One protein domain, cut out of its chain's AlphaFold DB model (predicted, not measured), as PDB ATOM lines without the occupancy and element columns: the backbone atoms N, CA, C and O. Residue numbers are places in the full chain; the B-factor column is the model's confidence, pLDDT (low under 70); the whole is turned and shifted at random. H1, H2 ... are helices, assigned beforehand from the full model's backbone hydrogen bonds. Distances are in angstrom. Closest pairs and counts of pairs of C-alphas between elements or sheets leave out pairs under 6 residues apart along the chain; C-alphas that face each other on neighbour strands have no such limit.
ATOM      1  N   THR A 113     139.069 157.984 166.877       98.69
ATOM      2  CA  THR A 113     139.010 157.849 165.413       98.69
ATOM      3  C   THR A 113     140.165 157.009 164.859       98.69
ATOM      4  O   THR A 113     139.934 156.156 163.997       98.69
ATOM      5  N   VAL A 114     141.387 157.178 165.380       98.75
ATOM      6  CA  VAL A 114     142.549 156.328 165.051       98.75
ATOM      7  C   VAL A 114     142.246 154.870 165.371       98.75
ATOM      8  O   VAL A 114     142.338 154.016 164.489       98.75
ATOM      9  N   LEU A 115     141.812 154.585 166.603       98.88
ATOM     10  CA  LEU A 115     141.493 153.222 167.027       98.88
ATOM     11  C   LEU A 115     140.384 152.598 166.170       98.88
ATOM     12  O   LEU A 115     140.504 151.447 165.757       98.88
ATOM     13  N   ALA A 116     139.323 153.352 165.871       98.81
ATOM     14  CA  ALA A 116     138.213 152.877 165.048       98.81
ATOM     15  C   ALA A 116     138.646 152.550 163.611       98.81
ATOM     16  O   ALA A 116     138.191 151.548 163.051       98.81
ATOM     17  N   THR A 117     139.529 153.376 163.041       98.81
ATOM     18  CA  THR A 117     140.058 153.211 161.682       98.81
ATOM     19  C   THR A 117     140.960 151.985 161.598       98.81
ATOM     20  O   THR A 117     140.732 151.112 160.763       98.81
ATOM     21  N   ILE A 118     141.929 151.859 162.507       98.88
ATOM     22  CA  ILE A 118     142.855 150.719 162.536       98.88
ATOM     23  C   ILE A 118     142.105 149.417 162.819       98.88
ATOM     24  O   ILE A 118     142.329 148.427 162.129       98.88
ATOM     25  N   ALA A 119     141.158 149.414 163.760       98.81
ATOM     26  CA  ALA A 119     140.341 148.233 164.037       98.81
ATOM     27  C   ALA A 119     139.526 147.785 162.812       98.81
ATOM     28  O   ALA A 119     139.310 146.587 162.625       98.81
ATOM     29  N   ALA A 120     139.067 148.722 161.975       98.56
ATOM     30  CA  ALA A 120     138.407 148.384 160.720       98.56
ATOM     31  C   ALA A 120     139.393 147.820 159.688       98.56
ATOM     32  O   ALA A 120     139.079 146.813 159.060       98.56
ATOM     33  N   LEU A 121     140.584 148.410 159.542       98.75
ATOM     34  CA  LEU A 121     141.623 147.884 158.650       98.75
ATOM     35  C   LEU A 121     142.004 146.447 159.034       98.75
ATOM     36  O   LEU A 121     141.921 145.554 158.191       98.75
ATOM     37  N   GLU A 122     142.293 146.198 160.315       98.62
ATOM     38  CA  GLU A 122     142.596 144.860 160.838       98.62
ATOM     39  C   GLU A 122     141.464 143.864 160.569       98.62
ATOM     40  O   GLU A 122     141.714 142.754 160.101       98.62
ATOM     41  N   LYS A 123     140.208 144.270 160.807       98.19
ATOM     42  CA  LYS A 123     139.025 143.428 160.566       98.19
ATOM     43  C   LYS A 123     138.954 142.914 159.125       98.19
ATOM     44  O   LYS A 123     138.463 141.808 158.909       98.19
ATOM     45  N   TYR A 124     139.410 143.700 158.151       98.44
ATOM     46  CA  TYR A 124     139.386 143.333 156.732       98.44
ATOM     47  C   TYR A 124     140.754 142.908 156.182       98.44
ATOM     48  O   TYR A 124     140.895 142.790 154.965       98.44
ATOM     49  N   GLY A 125     141.751 142.679 157.045       98.19
ATOM     50  CA  GLY A 125     143.101 142.287 156.630       98.19
ATOM     51  C   GLY A 125     143.815 143.345 155.781       98.19
ATOM     52  O   GLY A 125     144.649 143.000 154.948       98.19
ATOM     53  N   LEU A 126     143.456 144.619 155.952       98.56
ATOM     54  CA  LEU A 126     144.059 145.753 155.255       98.56
ATOM     55  C   LEU A 126     145.205 146.337 156.078       98.56
ATOM     56  O   LEU A 126     145.224 146.260 157.308       98.56
ATOM     57  N   LYS A 127     146.153 146.951 155.378       98.31
ATOM     58  CA  LYS A 127     147.323 147.605 155.962       98.31
ATOM     59  C   LYS A 127     147.126 149.119 156.036       98.31
ATOM     60  O   LYS A 127     146.230 149.679 155.407       98.31
ATOM     61  N   LEU A 128     147.993 149.788 156.793       98.56
ATOM     62  CA  LEU A 128     148.006 151.249 156.905       98.56
ATOM     63  C   LEU A 128     148.416 151.964 155.602       98.56
ATOM     64  O   LEU A 128     148.080 153.131 155.440       98.56
ATOM     65  N   ASP A 129     149.094 151.286 154.673       98.44
ATOM     66  CA  ASP A 129     149.471 151.813 153.350       98.44
ATOM     67  C   ASP A 129     148.342 151.716 152.299       98.44
ATOM     68  O   ASP A 129     148.512 152.147 151.152       98.44
ATOM     69  N   GLU A 130     147.170 151.197 152.688       98.62
ATOM     70  CA  GLU A 130     145.979 151.139 151.844       98.62
ATOM     71  C   GLU A 130     145.538 152.552 151.430       98.62
ATOM     72  O   GLU A 130     145.415 153.467 152.252       98.62
ATOM     73  N   LYS A 131     145.279 152.728 150.131       98.69
ATOM     74  CA  LYS A 131     145.059 154.048 149.540       98.69
ATOM     75  C   LYS A 131     143.672 154.601 149.830       98.69
ATOM     76  O   LYS A 131     142.653 153.940 149.637       98.69
ATOM     77  N   LEU A 132     143.630 155.874 150.230       98.69
ATOM     78  CA  LEU A 132     142.393 156.535 150.656       98.69
ATOM     79  C   LEU A 132     141.370 156.642 149.524       98.69
ATOM     80  O   LEU A 132     140.169 156.498 149.753       98.69
ATOM     81  N   TYR A 133     141.835 156.877 148.290       98.50
ATOM     82  CA  TYR A 133     140.952 157.124 147.148       98.50
ATOM     83  C   TYR A 133     140.035 155.933 146.826       98.50
ATOM     84  O   TYR A 133     138.962 156.119 146.249       98.50
ATOM     85  N   HIS A 134     140.395 154.720 147.262       98.44
ATOM     86  CA  HIS A 134     139.538 153.541 147.163       98.44
ATOM     87  C   HIS A 134     138.253 153.650 147.983       98.44
ATOM     88  O   HIS A 134     137.336 152.862 147.753       98.44
ATOM     89  N   TYR A 135     138.133 154.611 148.901       98.62
ATOM     90  CA  TYR A 135     137.015 154.742 149.841       98.62
ATOM     91  C   TYR A 135     136.332 156.109 149.788       98.62
ATOM     92  O   TYR A 135     135.641 156.493 150.725       98.62
ATOM     93  N   LEU A 136     136.488 156.831 148.680       98.56
ATOM     94  CA  LEU A 136     135.756 158.070 148.430       98.56
ATOM     95  C   LEU A 136     134.382 157.810 147.783       98.56
ATOM     96  O   LEU A 136     134.197 156.753 147.151       98.56
ATOM     97  N   PRO A 137     133.446 158.778 147.888       98.31
ATOM     98  CA  PRO A 137     132.273 158.854 147.024       98.31
ATOM     99  C   PRO A 137     132.664 158.790 145.547       98.31
ATOM    100  O   PRO A 137     133.682 159.349 145.137       98.31
ATOM    101  N   SER A 138     131.863 158.109 144.728       97.62
ATOM    102  CA  SER A 138     132.213 157.870 143.322       97.62
ATOM    103  C   SER A 138     132.159 159.125 142.448       97.62
ATOM    104  O   SER A 138     132.824 159.183 141.416       97.62
ATOM    105  N   ASN A 139     131.419 160.150 142.878       96.88
ATOM    106  CA  ASN A 139     131.341 161.450 142.215       96.88
ATOM    107  C   ASN A 139     132.431 162.456 142.646       96.88
ATOM    108  O   ASN A 139     132.356 163.627 142.257       96.88
ATOM    109  N   TRP A 140     133.415 162.036 143.451       98.19
ATOM    110  CA  TRP A 140     134.594 162.839 143.794       98.19
ATOM    111  C   TRP A 140     135.750 162.535 142.837       98.19
ATOM    112  O   TRP A 140     135.967 161.387 142.448       98.19
ATOM    113  N   LYS A 141     136.508 163.566 142.463       98.12
ATOM    114  CA  LYS A 141     137.596 163.499 141.476       98.12
ATOM    115  C   LYS A 141     138.960 163.740 142.140       98.12
ATOM    116  O   LYS A 141     139.493 164.843 142.044       98.12
ATOM    117  N   PRO A 142     139.540 162.737 142.829       98.19
ATOM    118  CA  PRO A 142     140.819 162.906 143.508       98.19
ATOM    119  C   PRO A 142     141.939 163.236 142.522       98.19
ATOM    120  O   PRO A 142     142.070 162.593 141.477       98.19
ATOM    121  N   THR A 143     142.780 164.200 142.894       98.00
ATOM    122  CA  THR A 143     144.004 164.526 142.147       98.00
ATOM    123  C   THR A 143     145.018 163.379 142.182       98.00
ATOM    124  O   THR A 143     144.983 162.523 143.069       98.00
ATOM    125  N   GLU A 144     145.982 163.379 141.256       97.62
ATOM    126  CA  GLU A 144     147.071 162.388 141.257       97.62
ATOM    127  C   GLU A 144     147.918 162.435 142.537       97.62
ATOM    128  O   GLU A 144     148.357 161.397 143.025       97.62
ATOM    129  N   ALA A 145     148.095 163.619 143.133       96.44
ATOM    130  CA  ALA A 145     148.753 163.754 144.432       96.44
ATOM    131  C   ALA A 145     147.921 163.106 145.552       96.44
ATOM    132  O   ALA A 145     148.452 162.330 146.347       96.44
ATOM    133  N   PHE A 146     146.603 163.345 145.582       98.06
ATOM    134  CA  PHE A 146     145.718 162.741 146.581       98.06
ATOM    135  C   PHE A 146     145.727 161.209 146.513       98.06
ATOM    136  O   PHE A 146     145.743 160.546 147.547       98.06
ATOM    137  N   LYS A 147     145.752 160.623 145.309       98.38
ATOM    138  CA  LYS A 147     145.763 159.158 145.129       98.38
ATOM    139  C   LYS A 147     146.970 158.465 145.775       98.38
ATOM    140  O   LYS A 147     146.910 157.263 146.024       98.38
ATOM    141  N   GLN A 148     148.040 159.200 146.076       98.00
ATOM    142  CA  GLN A 148     149.215 158.671 146.771       98.00
ATOM    143  C   GLN A 148     149.006 158.535 148.286       98.00
ATOM    144  O   GLN A 148     149.746 157.785 148.927       98.00
ATOM    145  N   LEU A 149     148.012 159.222 148.859       98.25
ATOM    146  CA  LEU A 149     147.713 159.173 150.288       98.25
ATOM    147  C   LEU A 149     147.152 157.817 150.715       98.25
ATOM    148  O   LEU A 149     146.366 157.177 150.011       98.25
ATOM    149  N   ASP A 150     147.515 157.431 151.929       98.56
ATOM    150  CA  ASP A 150     147.081 156.220 152.611       98.56
ATOM    151  C   ASP A 150     146.609 156.522 154.039       98.56
ATOM    152  O   ASP A 150     146.635 157.669 154.510       98.56
ATOM    153  N   PHE A 151     146.125 155.489 154.727       98.69
ATOM    154  CA  PHE A 151     145.653 155.617 156.102       98.69
ATOM    155  C   PHE A 151     146.770 155.983 157.081       98.69
ATOM    156  O   PHE A 151     146.500 156.706 158.039       98.69
ATOM    157  N   PHE A 152     148.016 155.569 156.845       98.44
ATOM    158  CA  PHE A 152     149.155 155.974 157.670       98.44
ATOM    159  C   PHE A 152     149.299 157.498 157.687       98.44
ATOM    160  O   PHE A 152     149.304 158.122 158.752       98.44
ATOM    161  N   ARG A 153     149.348 158.122 156.506       97.38
ATOM    162  CA  ARG A 153     149.468 159.581 156.383       97.38
ATOM    163  C   ARG A 153     148.243 160.309 156.918       97.38
ATOM    164  O   ARG A 153     148.382 161.347 157.565       97.38
ATOM    165  N   LEU A 154     147.050 159.749 156.706       97.88
ATOM    166  CA  LEU A 154     145.814 160.295 157.264       97.88
ATOM    167  C   LEU A 154     145.889 160.386 158.794       97.88
ATOM    168  O   LEU A 154     145.698 161.467 159.348       97.88
ATOM    169  N   LEU A 155     146.196 159.271 159.460       97.75
ATOM    170  CA  LEU A 155     146.149 159.141 160.920       97.75
ATOM    171  C   LEU A 155     147.323 159.822 161.640       97.75
ATOM    172  O   LEU A 155     147.221 160.110 162.830       97.75
ATOM    173  N   THR A 156     148.419 160.109 160.939       96.31
ATOM    174  CA  THR A 156     149.557 160.880 161.475       96.31
ATOM    175  C   THR A 156     149.415 162.389 161.296       96.31
ATOM    176  O   THR A 156     150.236 163.142 161.817       96.31
ATOM    177  N   GLY A 157     148.394 162.859 160.569       95.12
ATOM    178  CA  GLY A 157     148.265 164.282 160.246       95.12
ATOM    179  C   GLY A 157     149.191 164.755 159.120       95.12
ATOM    180  O   GLY A 157     149.276 165.954 158.875       95.12
ATOM    181  N   ALA A 158     149.893 163.842 158.446       95.75
ATOM    182  CA  ALA A 158     150.952 164.153 157.488       95.75
ATOM    183  C   ALA A 158     150.456 164.111 156.033       95.75
ATOM    184  O   ALA A 158     151.042 163.435 155.182       95.75
ATOM    185  N   THR A 159     149.338 164.774 155.735       95.88
ATOM    186  CA  THR A 159     148.670 164.712 154.419       95.88
ATOM    187  C   THR A 159     148.964 165.903 153.514       95.88
ATOM    188  O   THR A 159     148.849 165.756 152.300       95.88
ATOM    189  N   GLY A 160     149.328 167.061 154.074       95.25
ATOM    190  CA  GLY A 160     149.419 168.317 153.324       95.25
ATOM    191  C   GLY A 160     148.058 168.780 152.796       95.25
ATOM    192  O   GLY A 160     147.954 169.230 151.659       95.25
ATOM    193  N   PHE A 161     146.976 168.595 153.554       94.81
ATOM    194  CA  PHE A 161     145.654 169.060 153.127       94.81
ATOM    195  C   PHE A 161     145.535 170.583 153.202       94.81
ATOM    196  O   PHE A 161     146.069 171.215 154.105       94.81
ATOM    197  N   TRP A 162     144.784 171.169 152.270       92.38
ATOM    198  CA  TRP A 162     144.335 172.556 152.378       92.38
ATOM    199  C   TRP A 162     143.109 172.649 153.290       92.38
ATOM    200  O   TRP A 162     142.144 171.902 153.116       92.38
ATOM    201  N   TYR A 163     143.112 173.597 154.230       89.81
ATOM    202  CA  TYR A 163     141.947 173.883 155.068       89.81
ATOM    203  C   TYR A 163     140.958 174.802 154.344       89.81
ATOM    204  O   TYR A 163     141.232 175.983 154.144       89.81
ATOM    205  N   TYR A 164     139.788 174.266 153.986       91.31
ATOM    206  CA  TYR A 164     138.691 175.019 153.353       91.31
ATOM    207  C   TYR A 164     137.513 175.323 154.294       91.31
ATOM    208  O   TYR A 164     136.519 175.887 153.848       91.31
ATOM    209  N   GLY A 165     137.595 174.923 155.568       85.12
ATOM    210  CA  GLY A 165     136.529 175.152 156.545       85.12
ATOM    211  C   GLY A 165     136.446 176.597 157.045       85.12
ATOM    212  O   GLY A 165     137.229 177.463 156.658       85.12
ATOM    213  N   ASN A 166     135.510 176.836 157.960       80.38
ATOM    214  CA  ASN A 166     135.350 178.101 158.679       80.38
ATOM    215  C   ASN A 166     135.334 177.869 160.204       80.38
ATOM    216  O   ASN A 166     135.534 176.749 160.678       80.38
ATOM    217  N   ASP A 167     135.061 178.919 160.984       68.12
ATOM    218  CA  ASP A 167     135.019 178.857 162.455       68.12
ATOM    219  C   ASP A 167     134.005 177.833 163.012       68.12
ATOM    220  O   ASP A 167     134.131 177.383 164.153       68.12
ATOM    221  N   HIS A 168     133.012 177.425 162.215       66.00
ATOM    222  CA  HIS A 168     132.007 176.418 162.567       66.00
ATOM    223  C   HIS A 168     132.397 174.987 162.162       66.00
ATOM    224  O   HIS A 168     131.682 174.038 162.491       66.00
ATOM    225  N   GLY A 169     133.544 174.809 161.508       75.81
ATOM    226  CA  GLY A 169     134.058 173.520 161.060       75.81
ATOM    227  C   GLY A 169     134.077 173.380 159.539       75.81
ATOM    228  O   GLY A 169     134.106 174.363 158.803       75.81
ATOM    229  N   MET A 170     134.126 172.130 159.075       86.75
ATOM    230  CA  MET A 170     134.111 171.793 157.650       86.75
ATOM    231  C   MET A 170     132.773 171.171 157.281       86.75
ATOM    232  O   MET A 170     132.281 170.301 158.001       86.75
ATOM    233  N   GLU A 171     132.226 171.580 156.144       91.81
ATOM    234  CA  GLU A 171     131.081 170.911 155.538       91.81
ATOM    235  C   GLU A 171     131.541 169.881 154.495       91.81
ATOM    236  O   GLU A 171     132.717 169.804 154.122       91.81
ATOM    237  N   PHE A 172     130.601 169.070 154.010       94.25
ATOM    238  CA  PHE A 172     130.880 168.016 153.029       94.25
ATOM    239  C   PHE A 172     131.605 168.539 151.778       94.25
ATOM    240  O   PHE A 172     132.561 167.919 151.308       94.25
ATOM    241  N   ASP A 173     131.197 169.704 151.272       95.19
ATOM    242  CA  ASP A 173     131.801 170.310 150.082       95.19
ATOM    243  C   ASP A 173     133.231 170.810 150.333       95.19
ATOM    244  O   ASP A 173     134.052 170.811 149.417       95.19
ATOM    245  N   ASP A 174     133.580 171.179 151.566       94.88
ATOM    246  CA  ASP A 174     134.944 171.598 151.914       94.88
ATOM    247  C   ASP A 174     135.890 170.393 151.987       94.88
ATOM    248  O   ASP A 174     137.040 170.453 151.536       94.88
ATOM    249  N   LEU A 175     135.386 169.258 152.482       95.44
ATOM    250  CA  LEU A 175     136.101 167.982 152.420       95.44
ATOM    251  C   LEU A 175     136.269 167.519 150.968       95.44
ATOM    252  O   LEU A 175     137.350 167.062 150.601       95.44
ATOM    253  N   LYS A 176     135.254 167.710 150.115       97.31
ATOM    254  CA  LYS A 176     135.361 167.430 148.678       97.31
ATOM    255  C   LYS A 176     136.445 168.281 148.015       97.31
ATOM    256  O   LYS A 176     137.313 167.734 147.339       97.31
ATOM    257  N   LYS A 177     136.463 169.597 148.258       96.50
ATOM    258  CA  LYS A 177     137.517 170.499 147.751       96.50
ATOM    259  C   LYS A 177     138.912 170.053 148.181       96.50
ATOM    260  O   LYS A 177     139.828 170.084 147.369       96.50
ATOM    261  N   THR A 178     139.064 169.589 149.424       94.44
ATOM    262  CA  THR A 178     140.339 169.046 149.933       94.44
ATOM    263  C   THR A 178     140.852 167.886 149.072       94.44
ATOM    264  O   THR A 178     142.050 167.755 148.844       94.44
ATOM    265  N   VAL A 179     139.947 167.049 148.561       97.12
ATOM    266  CA  VAL A 179     140.286 165.912 147.697       97.12
ATOM    267  C   VAL A 179     140.566 166.338 146.248       97.12
ATOM    268  O   VAL A 179     141.474 165.799 145.606       97.12
ATOM    269  N   GLU A 180     139.789 167.289 145.725       97.88
ATOM    270  CA  GLU A 180     139.787 167.659 144.300       97.88
ATOM    271  C   GLU A 180     140.789 168.768 143.929       97.88
ATOM    272  O   GLU A 180     141.219 168.824 142.780       97.88
ATOM    273  N   ASN A 181     141.215 169.616 144.874       95.38
ATOM    274  CA  ASN A 181     142.062 170.786 144.585       95.38
ATOM    275  C   ASN A 181     143.575 170.542 144.742       95.38
ATOM    276  O   ASN A 181     144.372 171.438 144.471       95.38
ATOM    277  N   GLY A 182     143.986 169.344 145.159       89.69
ATOM    278  CA  GLY A 182     145.395 168.993 145.355       89.69
ATOM    279  C   GLY A 182     145.888 169.199 146.787       89.69
ATOM    280  O   GLY A 182     145.112 169.480 147.697       89.69
ATOM    281  N   LEU A 183     147.192 168.999 146.986       95.00
ATOM    282  CA  LEU A 183     147.850 169.015 148.295       95.00
ATOM    283  C   LEU A 183     148.849 170.175 148.388       95.00
ATOM    284  O   LEU A 183     149.389 170.633 147.380       95.00
ATOM    285  N   GLN A 184     149.139 170.607 149.610       95.00
ATOM    286  CA  GLN A 184     150.308 171.404 149.959       95.00
ATOM    287  C   GLN A 184     151.556 170.536 149.746       95.00
ATOM    288  O   GLN A 184     151.958 169.768 150.618       95.00
ATOM    289  N   MET A 185     152.131 170.588 148.539       94.62
ATOM    290  CA  MET A 185     153.147 169.620 148.106       94.62
ATOM    291  C   MET A 185     154.423 169.644 148.948       94.62
ATOM    292  O   MET A 185     155.029 168.593 149.130       94.62
ATOM    293  N   GLU A 186     154.808 170.800 149.485       94.81
ATOM    294  CA  GLU A 186     155.947 170.901 150.400       94.81
ATOM    295  C   GLU A 186     155.691 170.116 151.695       94.81
ATOM    296  O   GLU A 186     156.469 169.229 152.039       94.81
ATOM    297  N   GLU A 187     154.561 170.355 152.366       93.81
ATOM    298  CA  GLU A 187     154.160 169.601 153.563       93.81
ATOM    299  C   GLU A 187     154.012 168.103 153.267       93.81
ATOM    300  O   GLU A 187     154.464 167.244 154.031       93.81
ATOM    301  N   PHE A 188     153.424 167.774 152.115       94.19
ATOM    302  CA  PHE A 188     153.287 166.399 151.660       94.19
ATOM    303  C   PHE A 188     154.653 165.727 151.435       94.19
ATOM    304  O   PHE A 188     154.818 164.553 151.759       94.19
ATOM    305  N   GLN A 189     155.650 166.418 150.894       94.12
ATOM    306  CA  GLN A 189     156.969 165.824 150.661       94.12
ATOM    307  C   GLN A 189     157.794 165.715 151.944       94.12
ATOM    308  O   GLN A 189     158.541 164.753 152.108       94.12
ATOM    309  N   THR A 190     157.652 166.666 152.869       93.62
ATOM    310  CA  THR A 190     158.406 166.666 154.130       93.62
ATOM    311  C   THR A 190     157.797 165.768 155.205       93.62
ATOM    312  O   THR A 190     158.462 165.509 156.210       93.62
ATOM    313  N   GLY A 191     156.559 165.296 155.014       90.62
ATOM    314  CA  GLY A 191     155.809 164.573 156.041       90.62
ATOM    315  C   GLY A 191     155.427 165.473 157.217       90.62
ATOM    316  O   GLY A 191     155.272 164.985 158.337       90.62
ATOM    317  N   TYR A 192     155.316 166.784 156.973       89.69
ATOM    318  CA  TYR A 192     154.933 167.757 157.987       89.69
ATOM    319  C   TYR A 192     153.569 167.402 158.575       89.69
ATOM    320  O   TYR A 192     152.625 167.077 157.851       89.69
ATOM    321  N   ARG A 193     153.480 167.451 159.906       87.25
ATOM    322  CA  ARG A 193     152.255 167.159 160.647       87.25
ATOM    323  C   ARG A 193     151.517 168.458 160.889       87.25
ATOM    324  O   ARG A 193     151.943 169.268 161.710       87.25
ATOM    325  N   ASP A 194     150.410 168.632 160.180       76.56
ATOM    326  CA  ASP A 194     149.633 169.861 160.254       76.56
ATOM    327  C   ASP A 194     149.083 170.070 161.681       76.56
ATOM    328  O   ASP A 194     148.348 169.220 162.183       76.56
ATOM    329  N   PRO A 195     149.357 171.194 162.365       67.62
ATOM    330  CA  PRO A 195     148.717 171.507 163.643       67.62
ATOM    331  C   PRO A 195     147.175 171.550 163.569       67.62
ATOM    332  O   PRO A 195     146.517 171.409 164.602       67.62
ATOM    333  N   ASN A 196     146.593 171.703 162.375       70.12
ATOM    334  CA  ASN A 196     145.166 171.619 162.079       70.12
ATOM    335  C   ASN A 196     144.740 170.249 161.515       70.12
ATOM    336  O   ASN A 196     143.822 170.174 160.696       70.12
ATOM    337  N   VAL A 197     145.286 169.149 162.055       83.50
ATOM    338  CA  VAL A 197     144.921 167.746 161.730       83.50
ATOM    339  C   VAL A 197     143.414 167.414 161.713       83.50
ATOM    340  O   VAL A 197     143.026 166.323 161.299       83.50
ATOM    341  N   LYS A 198     142.528 168.313 162.162       89.31
ATOM    342  CA  LYS A 198     141.068 168.134 162.152       89.31
ATOM    343  C   LYS A 198     140.536 167.710 160.780       89.31
ATOM    344  O   LYS A 198     139.628 166.887 160.735       89.31
ATOM    345  N   ILE A 199     141.096 168.216 159.675       93.00
ATOM    346  CA  ILE A 199     140.658 167.837 158.319       93.00
ATOM    347  C   ILE A 199     140.797 166.329 158.109       93.00
ATOM    348  O   ILE A 199     139.864 165.676 157.647       93.00
ATOM    349  N   ASN A 200     141.940 165.766 158.498       95.19
ATOM    350  CA  ASN A 200     142.256 164.352 158.331       95.19
ATOM    351  C   ASN A 200     141.214 163.478 159.021       95.19
ATOM    352  O   ASN A 200     140.680 162.529 158.446       95.19
ATOM    353  N   TYR A 201     140.880 163.837 160.253       95.75
ATOM    354  CA  TYR A 201     139.926 163.077 161.037       95.75
ATOM    355  C   TYR A 201     138.476 163.326 160.608       95.75
ATOM    356  O   TYR A 201     137.675 162.398 160.652       95.75
ATOM    357  N   ASN A 202     138.129 164.517 160.111       95.25
ATOM    358  CA  ASN A 202     136.831 164.741 159.466       95.25
ATOM    359  C   ASN A 202     136.687 163.898 158.194       95.25
ATOM    360  O   ASN A 202     135.638 163.299 157.971       95.25
ATOM    361  N   LEU A 203     137.749 163.758 157.398       96.62
ATOM    362  CA  LEU A 203     137.728 162.899 156.217       96.62
ATOM    363  C   LEU A 203     137.541 161.416 156.589       96.62
ATOM    364  O   LEU A 203     136.887 160.678 155.853       96.62
ATOM    365  N   ALA A 204     138.016 160.979 157.762       97.38
ATOM    366  CA  ALA A 204     137.761 159.627 158.266       97.38
ATOM    367  C   ALA A 204     136.260 159.328 158.477       97.38
ATOM    368  O   ALA A 204     135.848 158.178 158.312       97.38
ATOM    369  N   VAL A 205     135.427 160.346 158.749       96.88
ATOM    370  CA  VAL A 205     133.954 160.213 158.834       96.88
ATOM    371  C   VAL A 205     133.348 159.784 157.498       96.88
ATOM    372  O   VAL A 205     132.309 159.134 157.477       96.88
ATOM    373  N   ILE A 206     134.002 160.108 156.383       98.19
ATOM    374  CA  ILE A 206     133.587 159.693 155.040       98.19
ATOM    375  C   ILE A 206     134.221 158.343 154.696       98.19
ATOM    376  O   ILE A 206     133.527 157.404 154.303       98.19
ATOM    377  N   LEU A 207     135.536 158.226 154.882       98.69
ATOM    378  CA  LEU A 207     136.306 157.060 154.448       98.69
ATOM    379  C   LEU A 207     135.887 155.773 155.170       98.69
ATOM    380  O   LEU A 207     135.774 154.727 154.533       98.69
ATOM    381  N   LEU A 208     135.636 155.827 156.481       98.25
ATOM    382  CA  LEU A 208     135.369 154.628 157.281       98.25
ATOM    383  C   LEU A 208     134.007 153.972 156.952       98.25
ATOM    384  O   LEU A 208     133.975 152.751 156.748       98.25
ATOM    385  N   PRO A 209     132.896 154.727 156.789       98.50
ATOM    386  CA  PRO A 209     131.658 154.188 156.232       98.50
ATOM    387  C   PRO A 209     131.822 153.521 154.871       98.50
ATOM    388  O   PRO A 209     131.382 152.381 154.708       98.50
ATOM    389  N   TYR A 210     132.496 154.174 153.922       98.69
ATOM    390  CA  TYR A 210     132.725 153.599 152.595       98.69
ATOM    391  C   TYR A 210     133.629 152.364 152.637       98.69
ATOM    392  O   TYR A 210     133.366 151.407 151.907       98.69
ATOM    393  N   LEU A 211     134.654 152.339 153.494       98.50
ATOM    394  CA  LEU A 211     135.500 151.165 153.712       98.50
ATOM    395  C   LEU A 211     134.672 149.966 154.156       98.50
ATOM    396  O   LEU A 211     134.710 148.916 153.507       98.50
ATOM    397  N   ASN A 212     133.868 150.133 155.203       97.44
ATOM    398  CA  ASN A 212     133.034 149.048 155.709       97.44
ATOM    399  C   ASN A 212     131.982 148.618 154.682       97.44
ATOM    400  O   ASN A 212     131.796 147.418 154.467       97.44
ATOM    401  N   ALA A 213     131.338 149.571 154.002       98.19
ATOM    402  CA  ALA A 213     130.359 149.287 152.961       98.19
ATOM    403  C   ALA A 213     130.967 148.468 151.809       98.19
ATOM    404  O   ALA A 213     130.418 147.435 151.428       98.19
ATOM    405  N   LYS A 214     132.143 148.868 151.306       97.81
ATOM    406  CA  LYS A 214     132.839 148.172 150.210       97.81
ATOM    407  C   LYS A 214     133.341 146.783 150.598       97.81
ATOM    408  O   LYS A 214     133.375 145.908 149.740       97.81
ATOM    409  N   LYS A 215     133.752 146.575 151.853       96.94
ATOM    410  CA  LYS A 215     134.377 145.313 152.282       96.94
ATOM    411  C   LYS A 215     133.413 144.307 152.903       96.94
ATOM    412  O   LYS A 215     133.711 143.118 152.875       96.94
ATOM    413  N   GLY A 216     132.287 144.741 153.467       92.50
ATOM    414  CA  GLY A 216     131.403 143.832 154.204       92.50
ATOM    415  C   GLY A 216     129.906 144.069 154.062       92.50
ATOM    416  O   GLY A 216     129.147 143.222 154.518       92.50
ATOM    417  N   PHE A 217     129.458 145.172 153.452       95.69
ATOM    418  CA  PHE A 217     128.031 145.520 153.426       95.69
ATOM    419  C   PHE A 217     127.587 146.059 152.053       95.69
ATOM    420  O   PHE A 217     127.360 147.260 151.903       95.69
ATOM    421  N   PRO A 218     127.402 145.188 151.039       94.69
ATOM    422  CA  PRO A 218     127.026 145.614 149.686       94.69
ATOM    423  C   PRO A 218     125.727 146.430 149.618       94.69
ATOM    424  O   PRO A 218     125.641 147.378 148.841       94.69
ATOM    425  N   ALA A 219     124.730 146.104 150.449       97.25
ATOM    426  CA  ALA A 219     123.479 146.864 150.535       97.25
ATOM    427  C   ALA A 219     123.710 148.303 151.029       97.25
ATOM    428  O   ALA A 219     123.158 149.249 150.473       97.25
ATOM    429  N   GLU A 220     124.589 148.478 152.018       97.56
ATOM    430  CA  GLU A 220     124.991 149.801 152.499       97.56
ATOM    431  C   GLU A 220     125.753 150.565 151.408       97.56
ATOM    432  O   GLU A 220     125.515 151.750 151.211       97.56
ATOM    433  N   LEU A 221     126.616 149.896 150.633       98.19
ATOM    434  CA  LEU A 221     127.312 150.538 149.513       98.19
ATOM    435  C   LEU A 221     126.336 151.047 148.443       98.19
ATOM    436  O   LEU A 221     126.534 152.138 147.909       98.19
ATOM    437  N   MET A 222     125.297 150.271 148.124       97.94
ATOM    438  CA  MET A 222     124.243 150.702 147.200       97.94
ATOM    439  C   MET A 222     123.496 151.925 147.736       97.94
ATOM    440  O   MET A 222     123.288 152.882 146.989       97.94
ATOM    441  N   LEU A 223     123.164 151.931 149.032       98.00
ATOM    442  CA  LEU A 223     122.550 153.083 149.687       98.00
ATOM    443  C   LEU A 223     123.452 154.321 149.603       98.00
ATOM    444  O   LEU A 223     123.003 155.355 149.114       98.00
ATOM    445  N   LEU A 224     124.726 154.213 149.999       98.25
ATOM    446  CA  LEU A 224     125.672 155.331 149.945       98.25
ATOM    447  C   LEU A 224     125.768 155.919 148.534       98.25
ATOM    448  O   LEU A 224     125.619 157.125 148.378       98.25
ATOM    449  N   LYS A 225     125.909 155.071 147.507       98.12
ATOM    450  CA  LYS A 225     125.933 155.504 146.100       98.12
ATOM    451  C   LYS A 225     124.662 156.241 145.686       98.12
ATOM    452  O   LYS A 225     124.746 157.245 144.988       98.12
ATOM    453  N   SER A 226     123.491 155.770 146.119       97.94
ATOM    454  CA  SER A 226     122.221 156.443 145.813       97.94
ATOM    455  C   SER A 226     122.119 157.839 146.444       97.94
ATOM    456  O   SER A 226     121.482 158.725 145.879       97.94
ATOM    457  N   LEU A 227     122.793 158.051 147.581       98.12
ATOM    458  CA  LEU A 227     122.824 159.323 148.299       98.12
ATOM    459  C   LEU A 227     123.875 160.304 147.752       98.12
ATOM    460  O   LEU A 227     123.822 161.476 148.103       98.12
ATOM    461  N   GLU A 228     124.798 159.896 146.872       97.75
ATOM    462  CA  GLU A 228     125.882 160.766 146.366       97.75
ATOM    463  C   GLU A 228     125.392 162.012 145.613       97.75
ATOM    464  O   GLU A 228     126.100 163.019 145.569       97.75
ATOM    465  N   ASN A 229     124.168 161.976 145.082       95.94
ATOM    466  CA  ASN A 229     123.514 163.127 144.449       95.94
ATOM    467  C   ASN A 229     122.785 164.047 145.449       95.94
ATOM    468  O   ASN A 229     122.234 165.069 145.049       95.94
ATOM    469  N   ASN A 230     122.780 163.708 146.742       97.12
ATOM    470  CA  ASN A 230     122.248 164.518 147.836       97.12
ATOM    471  C   ASN A 230     123.304 164.649 148.957       97.12
ATOM    472  O   ASN A 230     123.250 163.918 149.952       97.12
ATOM    473  N   PRO A 231     124.263 165.589 148.820       94.06
ATOM    474  CA  PRO A 231     125.377 165.758 149.756       94.06
ATOM    475  C   PRO A 231     124.960 165.910 151.223       94.06
ATOM    476  O   PRO A 231     125.620 165.378 152.115       94.06
ATOM    477  N   TYR A 232     123.844 166.596 151.485       94.56
ATOM    478  CA  TYR A 232     123.356 166.827 152.843       94.56
ATOM    479  C   TYR A 232     122.909 165.528 153.531       94.56
ATOM    480  O   TYR A 232     123.357 165.230 154.644       94.56
ATOM    481  N   GLU A 233     122.052 164.735 152.876       96.31
ATOM    482  CA  GLU A 233     121.600 163.457 153.443       96.31
ATOM    483  C   GLU A 233     122.727 162.422 153.463       96.31
ATOM    484  O   GLU A 233     122.858 161.699 154.454       96.31
ATOM    485  N   LEU A 234     123.597 162.403 152.443       97.06
ATOM    486  CA  LEU A 234     124.795 161.566 152.460       97.06
ATOM    487  C   LEU A 234     125.650 161.874 153.690       97.06
ATOM    488  O   LEU A 234     125.990 160.958 154.433       97.06
ATOM    489  N   TYR A 235     125.972 163.143 153.954       95.31
ATOM    490  CA  TYR A 235     126.885 163.482 155.043       95.31
ATOM    491  C   TYR A 235     126.308 163.159 156.426       95.31
ATOM    492  O   TYR A 235     126.994 162.611 157.291       95.31
ATOM    493  N   LYS A 236     125.010 163.407 156.624       95.19
ATOM    494  CA  LYS A 236     124.282 163.006 157.837       95.19
ATOM    495  C   LYS A 236     124.285 161.485 158.039       95.19
ATOM    496  O   LYS A 236     124.447 161.009 159.170       95.19
ATOM    497  N   HIS A 237     124.110 160.727 156.958       97.12
ATOM    498  CA  HIS A 237     124.139 159.267 156.988       97.12
ATOM    499  C   HIS A 237     125.547 158.736 157.285       97.12
ATOM    500  O   HIS A 237     125.708 157.900 158.173       97.12
ATOM    501  N   LEU A 238     126.576 159.291 156.635       97.75
ATOM    502  CA  LEU A 238     127.985 158.979 156.893       97.75
ATOM    503  C   LEU A 238     128.363 159.230 158.356       97.75
ATOM    504  O   LEU A 238     128.909 158.332 158.993       97.75
ATOM    505  N   GLY A 239     127.990 160.381 158.926       96.69
ATOM    506  CA  GLY A 239     128.208 160.670 160.348       96.69
ATOM    507  C   GLY A 239     127.555 159.634 161.266       96.69
ATOM    508  O   GLY A 239     128.186 159.121 162.188       96.69
ATOM    509  N   SER A 240     126.315 159.235 160.972       96.88
ATOM    510  CA  SER A 240     125.609 158.207 161.753       96.88
ATOM    511  C   SER A 240     126.304 156.840 161.675       96.88
ATOM    512  O   SER A 240     126.476 156.174 162.697       96.88
ATOM    513  N   ARG A 241     126.761 156.440 160.480       97.81
ATOM    514  CA  ARG A 241     127.498 155.186 160.271       97.81
ATOM    515  C   ARG A 241     128.873 155.197 160.905       97.81
ATOM    516  O   ARG A 241     129.256 154.206 161.517       97.81
ATOM    517  N   PHE A 242     129.589 156.310 160.822       98.31
ATOM    518  CA  PHE A 242     130.858 156.485 161.515       98.31
ATOM    519  C   PHE A 242     130.688 156.259 163.024       98.31
ATOM    520  O   PHE A 242     131.421 155.471 163.619       98.31
ATOM    521  N   ILE A 243     129.668 156.864 163.641       98.12
ATOM    522  CA  ILE A 243     129.387 156.695 165.073       98.12
ATOM    523  C   ILE A 243     129.105 155.228 165.410       98.12
ATOM    524  O   ILE A 243     129.686 154.696 166.353       98.12
ATOM    525  N   GLU A 244     128.259 154.546 164.638       97.94
ATOM    526  CA  GLU A 244     127.968 153.118 164.830       97.94
ATOM    527  C   GLU A 244     129.231 152.244 164.753       97.94
ATOM    528  O   GLU A 244     129.412 151.298 165.530       97.94
ATOM    529  N   GLN A 245     130.139 152.589 163.845       98.12
ATOM    530  CA  GLN A 245     131.404 151.891 163.669       98.12
ATOM    531  C   GLN A 245     132.344 152.135 164.840       98.12
ATOM    532  O   GLN A 245     132.924 151.177 165.340       98.12
ATOM    533  N   VAL A 246     132.442 153.365 165.346       98.69
ATOM    534  CA  VAL A 246     133.197 153.658 166.571       98.69
ATOM    535  C   VAL A 246     132.610 152.896 167.763       98.69
ATOM    536  O   VAL A 246     133.348 152.252 168.510       98.69
ATOM    537  N   ARG A 247     131.280 152.891 167.918       98.56
ATOM    538  CA  ARG A 247     130.595 152.145 168.985       98.56
ATOM    539  C   ARG A 247     130.954 150.663 168.957       98.56
ATOM    540  O   ARG A 247     131.277 150.087 169.993       98.56
ATOM    541  N   THR A 248     130.940 150.056 167.775       98.25
ATOM    542  CA  THR A 248     131.196 148.620 167.605       98.25
ATOM    543  C   THR A 248     132.681 148.274 167.694       98.25
ATOM    544  O   THR A 248     133.051 147.302 168.349       98.25
ATOM    545  N   ASN A 249     133.537 149.063 167.046       98.44
ATOM    546  CA  ASN A 249     134.960 148.766 166.918       98.44
ATOM    547  C   ASN A 249     135.758 149.182 168.153       98.44
ATOM    548  O   ASN A 249     136.778 148.558 168.423       98.44
ATOM    549  N   VAL A 250     135.310 150.206 168.884       98.81
ATOM    550  CA  VAL A 250     136.039 150.790 170.017       98.81
ATOM    551  C   VAL A 250     135.257 150.603 171.308       98.81
ATOM    552  O   VAL A 250     135.699 149.859 172.176       98.81
ATOM    553  N   PHE A 251     134.086 151.230 171.447       98.75
ATOM    554  CA  PHE A 251     133.407 151.314 172.748       98.75
ATOM    555  C   PHE A 251     132.961 149.951 173.276       98.75
ATOM    556  O   PHE A 251     133.163 149.648 174.448       98.75
TER     557      PHE A 251
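Overview. This is residues 113 to 251 of the 401 residues of the protein "Beta-lactamase" of Chitinophaga niabensis (UniProt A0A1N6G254). Two long helices, H8 and H6, cross near their middles at about right angles, and H6 runs through the core with shorter helices gathered round it. H1 packs on both, H2 and H3 pack on H6, H7 folds back from the last end of H6, and H5 lies far from the core, touching no helix. The printed part has 139 residues with eight named helices, H1 to H8 in order, and no named strand; the class is all helix. The whole is compact, with a radius of gyration of the C-alphas of 14.1 A and spans of 40 by 31 by 28 A.

Arrangement. The longest helix, H8, residues 231 to 251, touches H6, residues 198 to 216, about perpendicular at 81 degrees; their closest C-alphas, those of Val 205 and Phe 242, are 5.5 A apart. H6 is the hub, touching six helices, and has a kink of 33 degrees near residue 206. H1, residues 113 to 123, touches H6 at a shallow tilt of 22 degrees, the same way, closest at the C-alphas of Thr 117 and Leu 208, 6.6 A. H1 also touches residues 245 to 250 of H8, about perpendicular at 76 degrees, with the C-alphas of Ala 116 and Val 246 closest at 5.3 A. H2, residues 132 to 135, touches residues 206 to 214 of H6, closest at the C-alphas of Tyr 135 and Leu 207, 5.2 A. H3, residues 151 to 156, touches residues 200 to 201 of H6, with the C-alphas of Leu 154 and Asn 200 closest at 5.5 A. H4, residues 172 to 180, touches H8 about perpendicular at 88 degrees, closest at the C-alphas of Phe 172 and Tyr 235, 6.4 A; it only just touches H6, with 3 pairs of C-alphas within 8 A. H7, residues 218 to 227, touches H6 at a steep tilt of 48 degrees, opposite ways, with the C-alphas of Ala 213 and Leu 221 closest at 4.8 A. H7 and H8 touch only at the corner, and only just, with 3 such pairs. H5, residues 185 to 190, touches no helix. Every O i to N i+4 pair is within hydrogen-bond range in H1, H3, H4, H5, H7 and H8; in H6 it is 12 of 15, and H2 is too short for such a pair.

Along the chain. H8 is 28.3 A long and ends at C-alpha 251 (133.407, 151.314, 172.748). H6 is 27.3 A, H1 15.2 A, H7 14.4 A and H4 12.5 A. H1 begins at C-alpha 113 (139.010, 157.849, 165.413).

Size, cuts and confidence. The C-alphas farthest apart, those of Glu 186 and Ala 219, are 40.4 A apart. The printed part has no cut. The links H2 to H3 and H3 to H4 are long, 15 residues each. The mean pLDDT of the printed part is 95.2; residues 167 to 168 and 195 are under 70.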